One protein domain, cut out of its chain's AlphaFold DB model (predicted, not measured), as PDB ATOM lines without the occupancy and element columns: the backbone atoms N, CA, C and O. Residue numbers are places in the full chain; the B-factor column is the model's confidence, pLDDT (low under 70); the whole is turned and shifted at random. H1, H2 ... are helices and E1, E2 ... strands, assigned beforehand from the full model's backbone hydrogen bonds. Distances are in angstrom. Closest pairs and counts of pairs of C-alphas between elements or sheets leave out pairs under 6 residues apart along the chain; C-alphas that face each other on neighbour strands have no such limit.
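What this domain is: This is residues 3 to 69 of the 79 residues of an uncharacterized protein of Gammaproteobacteria bacterium (UniProt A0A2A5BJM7). Picture an open, loose frame with a hollow middle: a small three-stranded sheet, E3, E4 and E5, on one side, a two-stranded hairpin, E1 and E2, on the other, and a long link looping between them. The short helix H1 follows E5 at one end of the sheet, and residues 31 to 39 of the long link stand free. The printed part has 67 residues with five named strands and one named helix, in the order E1 E2 E3 E4 E5 H1; the sheets run E3 - E4 - E5 and E1 - E2, both antiparallel. The class is mostly strand, with 29 residues, under half, in named elements. The whole is loose, with a radius of gyration of the C-alphas of 15.8 A and spans of 40 by 29 by 21 A.

How they stand to each other: Begin at the larger sheet, with E4, residues 50 to 55, as its inner strand. E3, residues 42 to 46, is an edge strand and forms a hairpin with E4, antiparallel at 169 degrees; look for N 43 and O 54, 2.8 A apart, within hydrogen-bond range. E5, residues 62 to 65, is the other edge strand and forms a hairpin with E4, antiparallel at 177 degrees; N 53 and O 62 are within range at 2.8 A. E3, E4 and E5 make a meander, each strand the antiparallel neighbour of the one before. H1, residues 66 to 69, is not on this sheet, but only just, with 4 pairs of C-alphas within 10 A; the closest C-alphas of E4 and H1 are those of Glu 50 and Leu 66, 5.2 A apart. H1 is too short for any O i to N i+4 pair, and its one O i to N i+3 pair is within range. In the other sheet, E1, residues 8 to 12, and E2, residues 21 to 25, form a hairpin, antiparallel at 152 degrees, with N 22 and O 11 at 2.8 A, within hydrogen-bond range. E2 and E3 are apart, and so are E1 and E4.

Where its parts are: Find C-alpha 50 at (20.792, -52.980, -133.525); from there E4 runs 17.0 A to C-alpha 55. E3 and E2 are each 13.1 A long, E1 13.9 A, E5 10.1 A and H1 5.5 A. E1 begins at C-alpha 8, (10.314, -72.277, -112.894), and H1 ends at C-alpha 69, (16.046, -61.801, -133.611).

The domain as a whole: The two C-alphas farthest apart are those of Ala 4 and Ser 59, at 44.4 A. The link from E2 to E3, 16 residues, is long. The printed part has no cut, and no printed residue is under 70 in pLDDT; the mean of the printed part is 94.2.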
ATOM      1  N   ALA A   3      -0.780 -71.339-113.051       91.31
ATOM      2  CA  ALA A   3      -1.986 -72.038-112.587       91.31
ATOM      3  C   ALA A   3      -1.808 -73.564-112.427       91.31
ATOM      4  O   ALA A   3      -2.594 -74.200-111.740       91.31
ATOM      5  N   ALA A   4      -0.770 -74.143-113.042       92.75
ATOM      6  CA  ALA A   4      -0.422 -75.557-112.925       92.75
ATOM      7  C   ALA A   4       0.627 -75.821-111.824       92.75
ATOM      8  O   ALA A   4       1.168 -76.917-111.752       92.75
ATOM      9  N   GLY A   5       0.960 -74.822-110.997       92.38
ATOM     10  CA  GLY A   5       1.933 -74.962-109.908       92.38
ATOM     11  C   GLY A   5       3.400 -74.985-110.350       92.38
ATOM     12  O   GLY A   5       4.273 -75.271-109.536       92.38
ATOM     13  N   VAL A   6       3.697 -74.670-111.618       93.38
ATOM     14  CA  VAL A   6       5.081 -74.575-112.106       93.38
ATOM     15  C   VAL A   6       5.779 -73.405-111.416       93.38
ATOM     16  O   VAL A   6       5.287 -72.276-111.457       93.38
ATOM     17  N   LEU A   7       6.933 -73.673-110.801       94.12
ATOM     18  CA  LEU A   7       7.724 -72.669-110.082       94.12
ATOM     19  C   LEU A   7       8.784 -72.009-110.968       94.12
ATOM     20  O   LEU A   7       9.088 -70.832-110.780       94.12
ATOM     21  N   ALA A   8       9.321 -72.749-111.939       94.56
ATOM     22  CA  ALA A   8      10.314 -72.277-112.894       94.56
ATOM     23  C   ALA A   8      10.296 -73.123-114.175       94.56
ATOM     24  O   ALA A   8       9.802 -74.253-114.151       94.56
ATOM     25  N   PHE A   9      10.837 -72.588-115.267       94.38
ATOM     26  CA  PHE A   9      11.093 -73.341-116.496       94.38
ATOM     27  C   PHE A   9      12.318 -72.800-117.238       94.38
ATOM     28  O   PHE A   9      12.698 -71.638-117.073       94.38
ATOM     29  N   GLU A  10      12.917 -73.659-118.052       95.88
ATOM     30  CA  GLU A  10      14.078 -73.358-118.886       95.88
ATOM     31  C   GLU A  10      13.647 -73.021-120.315       95.88
ATOM     32  O   GLU A  10      12.639 -73.532-120.809       95.88
ATOM     33  N   TYR A  11      14.406 -72.149-120.971       94.19
ATOM     34  CA  TYR A  11      14.227 -71.806-122.378       94.19
ATOM     35  C   TYR A  11      15.560 -71.377-122.995       94.19
ATOM     36  O   TYR A  11      16.456 -70.910-122.295       94.19
ATOM     37  N   GLU A  12      15.698 -71.522-124.309       94.50
ATOM     38  CA  GLU A  12      16.908 -71.107-125.022       94.50
ATOM     39  C   GLU A  12      17.030 -69.577-125.057       94.50
ATOM     40  O   GLU A  12      16.060 -68.843-125.276       94.50
ATOM     41  N   SER A  13      18.238 -69.077-124.816       94.06
ATOM     42  CA  SER A  13      18.539 -67.652-124.861       94.06
ATOM     43  C   SER A  13      18.524 -67.148-126.298       94.06
ATOM     44  O   SER A  13      19.429 -67.443-127.068       94.06
ATOM     45  N   ALA A  14      17.598 -66.245-126.615       91.31
ATOM     46  CA  ALA A  14      17.629 -65.505-127.881       91.31
ATOM     47  C   ALA A  14      18.872 -64.596-128.037       91.31
ATOM     48  O   ALA A  14      19.121 -64.065-129.110       91.31
ATOM     49  N   ARG A  15      19.635 -64.357-126.958       91.88
ATOM     50  CA  ARG A  15      20.794 -63.444-126.944       91.88
ATOM     51  C   ARG A  15      22.140 -64.158-127.041       91.88
ATOM     52  O   ARG A  15      23.146 -63.490-127.257       91.88
ATOM     53  N   ASP A  16      22.178 -65.464-126.783       92.62
ATOM     54  CA  ASP A  16      23.421 -66.238-126.790       92.62
ATOM     55  C   ASP A  16      23.487 -67.046-128.081       92.62
ATOM     56  O   ASP A  16      22.647 -67.909-128.313       92.62
ATOM     57  N   SER A  17      24.498 -66.786-128.905       86.69
ATOM     58  CA  SER A  17      24.692 -67.482-130.178       86.69
ATOM     59  C   SER A  17      24.968 -68.979-130.021       86.69
ATOM     60  O   SER A  17      24.857 -69.721-130.994       86.69
ATOM     61  N   ASN A  18      25.311 -69.436-128.812       91.62
ATOM     62  CA  ASN A  18      25.490 -70.852-128.495       91.62
ATOM     63  C   ASN A  18      24.228 -71.501-127.902       91.62
ATOM     64  O   ASN A  18      24.314 -72.609-127.373       91.62
ATOM     65  N   ASN A  19      23.075 -70.822-127.957       87.62
ATOM     66  CA  ASN A  19      21.800 -71.277-127.394       87.62
ATOM     67  C   ASN A  19      21.893 -71.635-125.900       87.62
ATOM     68  O   ASN A  19      21.343 -72.636-125.442       87.62
ATOM     69  N   GLY A  20      22.598 -70.809-125.118       95.06
ATOM     70  CA  GLY A  20      22.669 -70.968-123.667       95.06
ATOM     71  C   GLY A  20      21.281 -70.972-123.017       95.06
ATOM     72  O   GLY A  20      20.348 -70.326-123.493       95.06
ATOM     73  N   ILE A  21      21.134 -71.688-121.903       96.25
ATOM     74  CA  ILE A  21      19.846 -71.821-121.214       96.25
ATOM     75  C   ILE A  21      19.568 -70.599-120.335       96.25
ATOM     76  O   ILE A  21      20.353 -70.238-119.458       96.25
ATOM     77  N   CYS A  22      18.409 -69.983-120.546       95.56
ATOM     78  CA  CYS A  22      17.804 -69.035-119.625       95.56
ATOM     79  C   CYS A  22      16.804 -69.746-118.707       95.56
ATOM     80  O   CYS A  22      16.140 -70.707-119.092       95.56
ATOM     81  N   LEU A  23      16.655 -69.222-117.491       94.12
ATOM     82  CA  LEU A  23      15.692 -69.707-116.508       94.12
ATOM     83  C   LEU A  23      14.658 -68.617-116.221       94.12
ATOM     84  O   LEU A  23      15.009 -67.484-115.887       94.12
ATOM     85  N   ALA A  24      13.378 -68.959-116.322       93.38
ATOM     86  CA  ALA A  24      12.274 -68.106-115.905       93.38
ATOM     87  C   ALA A  24      11.716 -68.592-114.566       93.38
ATOM     88  O   ALA A  24      11.339 -69.754-114.426       93.38
ATOM     89  N   LEU A  25      11.627 -67.688-113.589       94.31
ATOM     90  CA  LEU A  25      11.064 -67.962-112.269       94.31
ATOM     91  C   LEU A  25       9.648 -67.385-112.157       94.31
ATOM     92  O   LEU A  25       9.399 -66.231-112.511       94.31
ATOM     93  N   TYR A  26       8.715 -68.168-111.618       93.69
ATOM     94  CA  TYR A  26       7.344 -67.726-111.358       93.69
ATOM     95  C   TYR A  26       7.117 -67.194-109.942       93.69
ATOM     96  O   TYR A  26       6.110 -66.516-109.724       93.69
ATOM     97  N   ASN A  27       8.035 -67.459-109.012       89.69
ATOM     98  CA  ASN A  27       8.071 -66.866-107.678       89.69
ATOM     99  C   ASN A  27       9.515 -66.475-107.304       89.69
ATOM    100  O   ASN A  27      10.463 -66.770-108.028       89.69
ATOM    101  N   THR A  28       9.684 -65.802-106.168       90.81
ATOM    102  CA  THR A  28      10.983 -65.278-105.724       90.81
ATOM    103  C   THR A  28      11.726 -66.195-104.754       90.81
ATOM    104  O   THR A  28      12.771 -65.795-104.249       90.81
ATOM    105  N   SER A  29      11.228 -67.404-104.457       90.62
ATOM    106  CA  SER A  29      11.790 -68.240-103.380       90.62
ATOM    107  C   SER A  29      13.201 -68.757-103.672       90.62
ATOM    108  O   SER A  29      13.878 -69.209-102.757       90.62
ATOM    109  N   ALA A  30      13.646 -68.697-104.930       91.25
ATOM    110  CA  ALA A  30      15.007 -69.053-105.325       91.25
ATOM    111  C   ALA A  30      16.048 -67.964-104.996       91.25
ATOM    112  O   ALA A  30      17.245 -68.249-104.992       91.25
ATOM    113  N   PHE A  31      15.632 -66.721-104.726       92.19
ATOM    114  CA  PHE A  31      16.563 -65.654-104.365       92.19
ATOM    115  C   PHE A  31      16.977 -65.759-102.894       92.19
ATOM    116  O   PHE A  31      16.137 -65.751-101.999       92.19
ATOM    117  N   LEU A  32      18.289 -65.787-102.642       93.38
ATOM    118  CA  LEU A  32      18.856 -65.767-101.285       93.38
ATOM    119  C   LEU A  32      18.822 -64.371-100.646       93.38
ATOM    120  O   LEU A  32      18.818 -64.236 -99.423       93.38
ATOM    121  N   HIS A  33      18.813 -63.324-101.472       94.06
ATOM    122  CA  HIS A  33      18.892 -61.933-101.043       94.06
ATOM    123  C   HIS A  33      17.862 -61.083-101.783       94.06
ATOM    124  O   HIS A  33      17.485 -61.371-102.916       94.06
ATOM    125  N   ASN A  34      17.438 -59.991-101.151       93.38
ATOM    126  CA  ASN A  34      16.524 -59.011-101.742       93.38
ATOM    127  C   ASN A  34      17.244 -57.909-102.542       93.38
ATOM    128  O   ASN A  34      16.610 -56.943-102.963       93.38
ATOM    129  N   LYS A  35      18.566 -58.025-102.714       92.94
ATOM    130  CA  LYS A  35      19.415 -57.098-103.464       92.94
ATOM    131  C   LYS A  35      20.482 -57.884-104.228       92.94
ATOM    132  O   LYS A  35      20.920 -58.924-103.734       92.94
ATOM    133  N   PRO A  36      20.904 -57.408-105.410       92.25
ATOM    134  CA  PRO A  36      22.011 -58.014-106.131       92.25
ATOM    135  C   PRO A  36      23.327 -57.810-105.368       92.25
ATOM    136  O   PRO A  36      23.532 -56.780-104.729       92.25
ATOM    137  N   ASN A  37      24.237 -58.778-105.477       94.38
ATOM    138  CA  ASN A  37      25.577 -58.680-104.885       94.38
ATOM    139  C   ASN A  37      26.485 -57.704-105.647       94.38
ATOM    140  O   ASN A  37      27.481 -57.236-105.105       94.38
ATOM    141  N   HIS A  38      26.152 -57.425-106.908       93.25
ATOM    142  CA  HIS A  38      26.933 -56.586-107.807       93.25
ATOM    143  C   HIS A  38      26.009 -55.754-108.689       93.25
ATOM    144  O   HIS A  38      24.937 -56.208-109.093       93.25
ATOM    145  N   THR A  39      26.394 -54.518-108.977       93.81
ATOM    146  CA  THR A  39      25.642 -53.612-109.850       93.81
ATOM    147  C   THR A  39      26.628 -52.739-110.600       93.81
ATOM    148  O   THR A  39      27.596 -52.249-110.026       93.81
ATOM    149  N   GLU A  40      26.367 -52.530-111.884       94.69
ATOM    150  CA  GLU A  40      27.224 -51.750-112.765       94.69
ATOM    151  C   GLU A  40      26.400 -50.727-113.536       94.69
ATOM    152  O   GLU A  40      25.202 -50.906-113.762       94.69
ATOM    153  N   GLN A  41      27.065 -49.660-113.968       96.44
ATOM    154  CA  GLN A  41      26.488 -48.653-114.846       96.44
ATOM    155  C   GLN A  41      26.877 -48.928-116.296       96.44
ATOM    156  O   GLN A  41      28.034 -49.233-116.596       96.44
ATOM    157  N   TRP A  42      25.898 -48.804-117.187       96.81
ATOM    158  CA  TRP A  42      26.015 -49.171-118.592       96.81
ATOM    159  C   TRP A  42      25.438 -48.066-119.476       96.81
ATOM    160  O   TRP A  42      24.414 -47.467-119.145       96.81
ATOM    161  N   LEU A  43      26.089 -47.820-120.610       97.00
ATOM    162  CA  LEU A  43      25.527 -47.067-121.723       97.00
ATOM    163  C   LEU A  43      24.761 -48.034-122.624       97.00
ATOM    164  O   LEU A  43      25.257 -49.122-122.924       97.00
ATOM    165  N   CYS A  44      23.570 -47.622-123.042       97.44
ATOM    166  CA  CYS A  44      22.732 -48.348-123.983       97.44
ATOM    167  C   CYS A  44      22.462 -47.447-125.186       97.44
ATOM    168  O   CYS A  44      22.036 -46.302-125.016       97.44
ATOM    169  N   GLU A  45      22.706 -47.972-126.379       97.56
ATOM    170  CA  GLU A  45      22.339 -47.340-127.640       97.56
ATOM    171  C   GLU A  45      21.413 -48.279-128.408       97.56
ATOM    172  O   GLU A  45      21.592 -49.497-128.418       97.56
ATOM    173  N   THR A  46      20.380 -47.715-129.026       97.69
ATOM    174  CA  THR A  46      19.413 -48.458-129.832       97.69
ATOM    175  C   THR A  46      19.192 -47.705-131.127       97.69
ATOM    176  O   THR A  46      18.859 -46.519-131.112       97.69
ATOM    177  N   THR A  47      19.367 -48.401-132.243       97.06
ATOM    178  CA  THR A  47      19.070 -47.885-133.579       97.06
ATOM    179  C   THR A  47      17.970 -48.732-134.217       97.06
ATOM    180  O   THR A  47      17.440 -49.654-133.600       97.06
ATOM    181  N   ALA A  48      17.616 -48.436-135.468       95.81
ATOM    182  CA  ALA A  48      16.668 -49.258-136.215       95.81
ATOM    183  C   ALA A  48      17.168 -50.699-136.453       95.81
ATOM    184  O   ALA A  48      16.344 -51.588-136.637       95.81
ATOM    185  N   ASN A  49      18.487 -50.927-136.442       96.69
ATOM    186  CA  ASN A  49      19.085 -52.192-136.879       96.69
ATOM    187  C   ASN A  49      19.815 -52.947-135.766       96.69
ATOM    188  O   ASN A  49      20.242 -54.076-135.990       96.69
ATOM    189  N   GLU A  50      20.009 -52.353-134.589       97.25
ATOM    190  CA  GLU A  50      20.792 -52.980-133.525       97.25
ATOM    191  C   GLU A  50      20.549 -52.360-132.149       97.25
ATOM    192  O   GLU A  50      20.093 -51.218-132.013       97.25
ATOM    193  N   VAL A  51      20.938 -53.118-131.127       97.12
ATOM    194  CA  VAL A  51      21.102 -52.646-129.754       97.12
ATOM    195  C   VAL A  51      22.538 -52.913-129.310       97.12
ATOM    196  O   VAL A  51      23.072 -54.006-129.516       97.12
ATOM    197  N   MET A  52      23.157 -51.928-128.668       97.56
ATOM    198  CA  MET A  52      24.491 -52.053-128.086       97.56
ATOM    199  C   MET A  52      24.488 -51.674-126.613       97.56
ATOM    200  O   MET A  52      23.870 -50.690-126.204       97.56
ATOM    201  N   PHE A  53      25.253 -52.423-125.826       97.12
ATOM    202  CA  PHE A  53      25.489 -52.152-124.417       97.12
ATOM    203  C   PHE A  53      26.987 -52.062-124.140       97.12
ATOM    204  O   PHE A  53      27.754 -52.944-124.531       97.12
ATOM    205  N   LYS A  54      27.401 -51.021-123.418       97.00
ATOM    206  CA  LYS A  54      28.792 -50.815-123.007       97.00
ATOM    207  C   LYS A  54      28.856 -50.502-121.507       97.00
ATOM    208  O   LYS A  54      28.319 -49.470-121.099       97.00
ATOM    209  N   PRO A  55      29.528 -51.318-120.680       96.62
ATOM    210  CA  PRO A  55      29.777 -50.968-119.285       96.62
ATOM    211  C   PRO A  55      30.655 -49.712-119.195       96.62
ATOM    212  O   PRO A  55      31.578 -49.537-119.989       96.62
ATOM    213  N   LEU A  56      30.419 -48.831-118.220       95.31
ATOM    214  CA  LEU A  56      31.202 -47.589-118.097       95.31
ATOM    215  C   LEU A  56      32.689 -47.835-117.807       95.31
ATOM    216  O   LEU A  56      33.539 -47.071-118.258       95.31
ATOM    217  N   TYR A  57      32.997 -48.898-117.065       93.00
ATOM    218  CA  TYR A  57      34.344 -49.202-116.572       93.00
ATOM    219  C   TYR A  57      35.001 -50.396-117.284       93.00
ATOM    220  O   TYR A  57      36.025 -50.898-116.829       93.00
ATOM    221  N   ASN A  58      34.424 -50.859-118.396       92.31
ATOM    222  CA  ASN A  58      34.948 -51.949-119.220       92.31
ATOM    223  C   ASN A  58      34.839 -51.562-120.706       92.31
ATOM    224  O   ASN A  58      33.926 -50.847-121.111       92.31
ATOM    225  N   SER A  59      35.778 -52.012-121.535       91.00
ATOM    226  CA  SER A  59      35.755 -51.789-122.983       91.00
ATOM    227  C   SER A  59      34.947 -52.828-123.767       91.00
ATOM    228  O   SER A  59      34.774 -52.656-124.970       91.00
ATOM    229  N   ASN A  60      34.463 -53.894-123.128       94.94
ATOM    230  CA  ASN A  60      33.667 -54.925-123.791       94.94
ATOM    231  C   ASN A  60      32.289 -54.380-124.179       94.94
ATOM    232  O   ASN A  60      31.496 -54.002-123.320       94.94
ATOM    233  N   ILE A  61      32.005 -54.360-125.480       95.44
ATOM    234  CA  ILE A  61      30.702 -53.978-126.023       95.44
ATOM    235  C   ILE A  61      29.910 -55.250-126.306       95.44
ATOM    236  O   ILE A  61      30.400 -56.161-126.972       95.44
ATOM    237  N   HIS A  62      28.680 -55.297-125.813       95.06
ATOM    238  CA  HIS A  62      27.715 -56.328-126.161       95.06
ATOM    239  C   HIS A  62      26.843 -55.799-127.294       95.06
ATOM    240  O   HIS A  62      26.176 -54.778-127.129       95.06
ATOM    241  N   HIS A  63      26.866 -56.477-128.437       96.31
ATOM    242  CA  HIS A  63      26.185 -56.056-129.658       96.31
ATOM    243  C   HIS A  63      25.132 -57.081-130.071       96.31
ATOM    244  O   HIS A  63      25.393 -58.283-130.079       96.31
ATOM    245  N   PHE A  64      23.943 -56.584-130.396       96.38
ATOM    246  CA  PHE A  64      22.768 -57.372-130.742       96.38
ATOM    247  C   PHE A  64      22.143 -56.809-132.029       96.38
ATOM    248  O   PHE A  64      21.314 -55.897-131.950       96.38
ATOM    249  N   PRO A  65      22.542 -57.300-133.217       96.12
ATOM    250  CA  PRO A  65      21.934 -56.891-134.480       96.12
ATOM    251  C   PRO A  65      20.509 -57.444-134.604       96.12
ATOM    252  O   PRO A  65      20.237 -58.559-134.158       96.12
ATOM    253  N   LEU A  66      19.611 -56.678-135.230       95.44
ATOM    254  CA  LEU A  66      18.197 -57.021-135.423       95.44
ATOM    255  C   LEU A  66      18.024 -58.387-136.092       95.44
ATOM    256  O   LEU A  66      17.182 -59.168-135.656       95.44
ATOM    257  N   ASP A  67      18.855 -58.692-137.089       95.06
ATOM    258  CA  ASP A  67      18.792 -59.926-137.878       95.06
ATOM    259  C   ASP A  67      18.877 -61.198-137.024       95.06
ATOM    260  O   ASP A  67      18.267 -62.206-137.369       95.06
ATOM    261  N   ASN A  68      19.552 -61.146-135.868       93.38
ATOM    262  CA  ASN A  68      19.635 -62.286-134.950       93.38
ATOM    263  C   ASN A  68      18.295 -62.609-134.266       93.38
ATOM    264  O   ASN A  68      18.153 -63.679-133.679       93.38
ATOM    265  N   PHE A  69      17.329 -61.690-134.305       93.00
ATOM    266  CA  PHE A  69      16.046 -61.801-133.611       93.00
ATOM    267  C   PHE A  69      14.857 -61.922-134.570       93.00
ATOM    268  O   PHE A  69      13.721 -62.047-134.111       93.00
TER     269      PHE A  69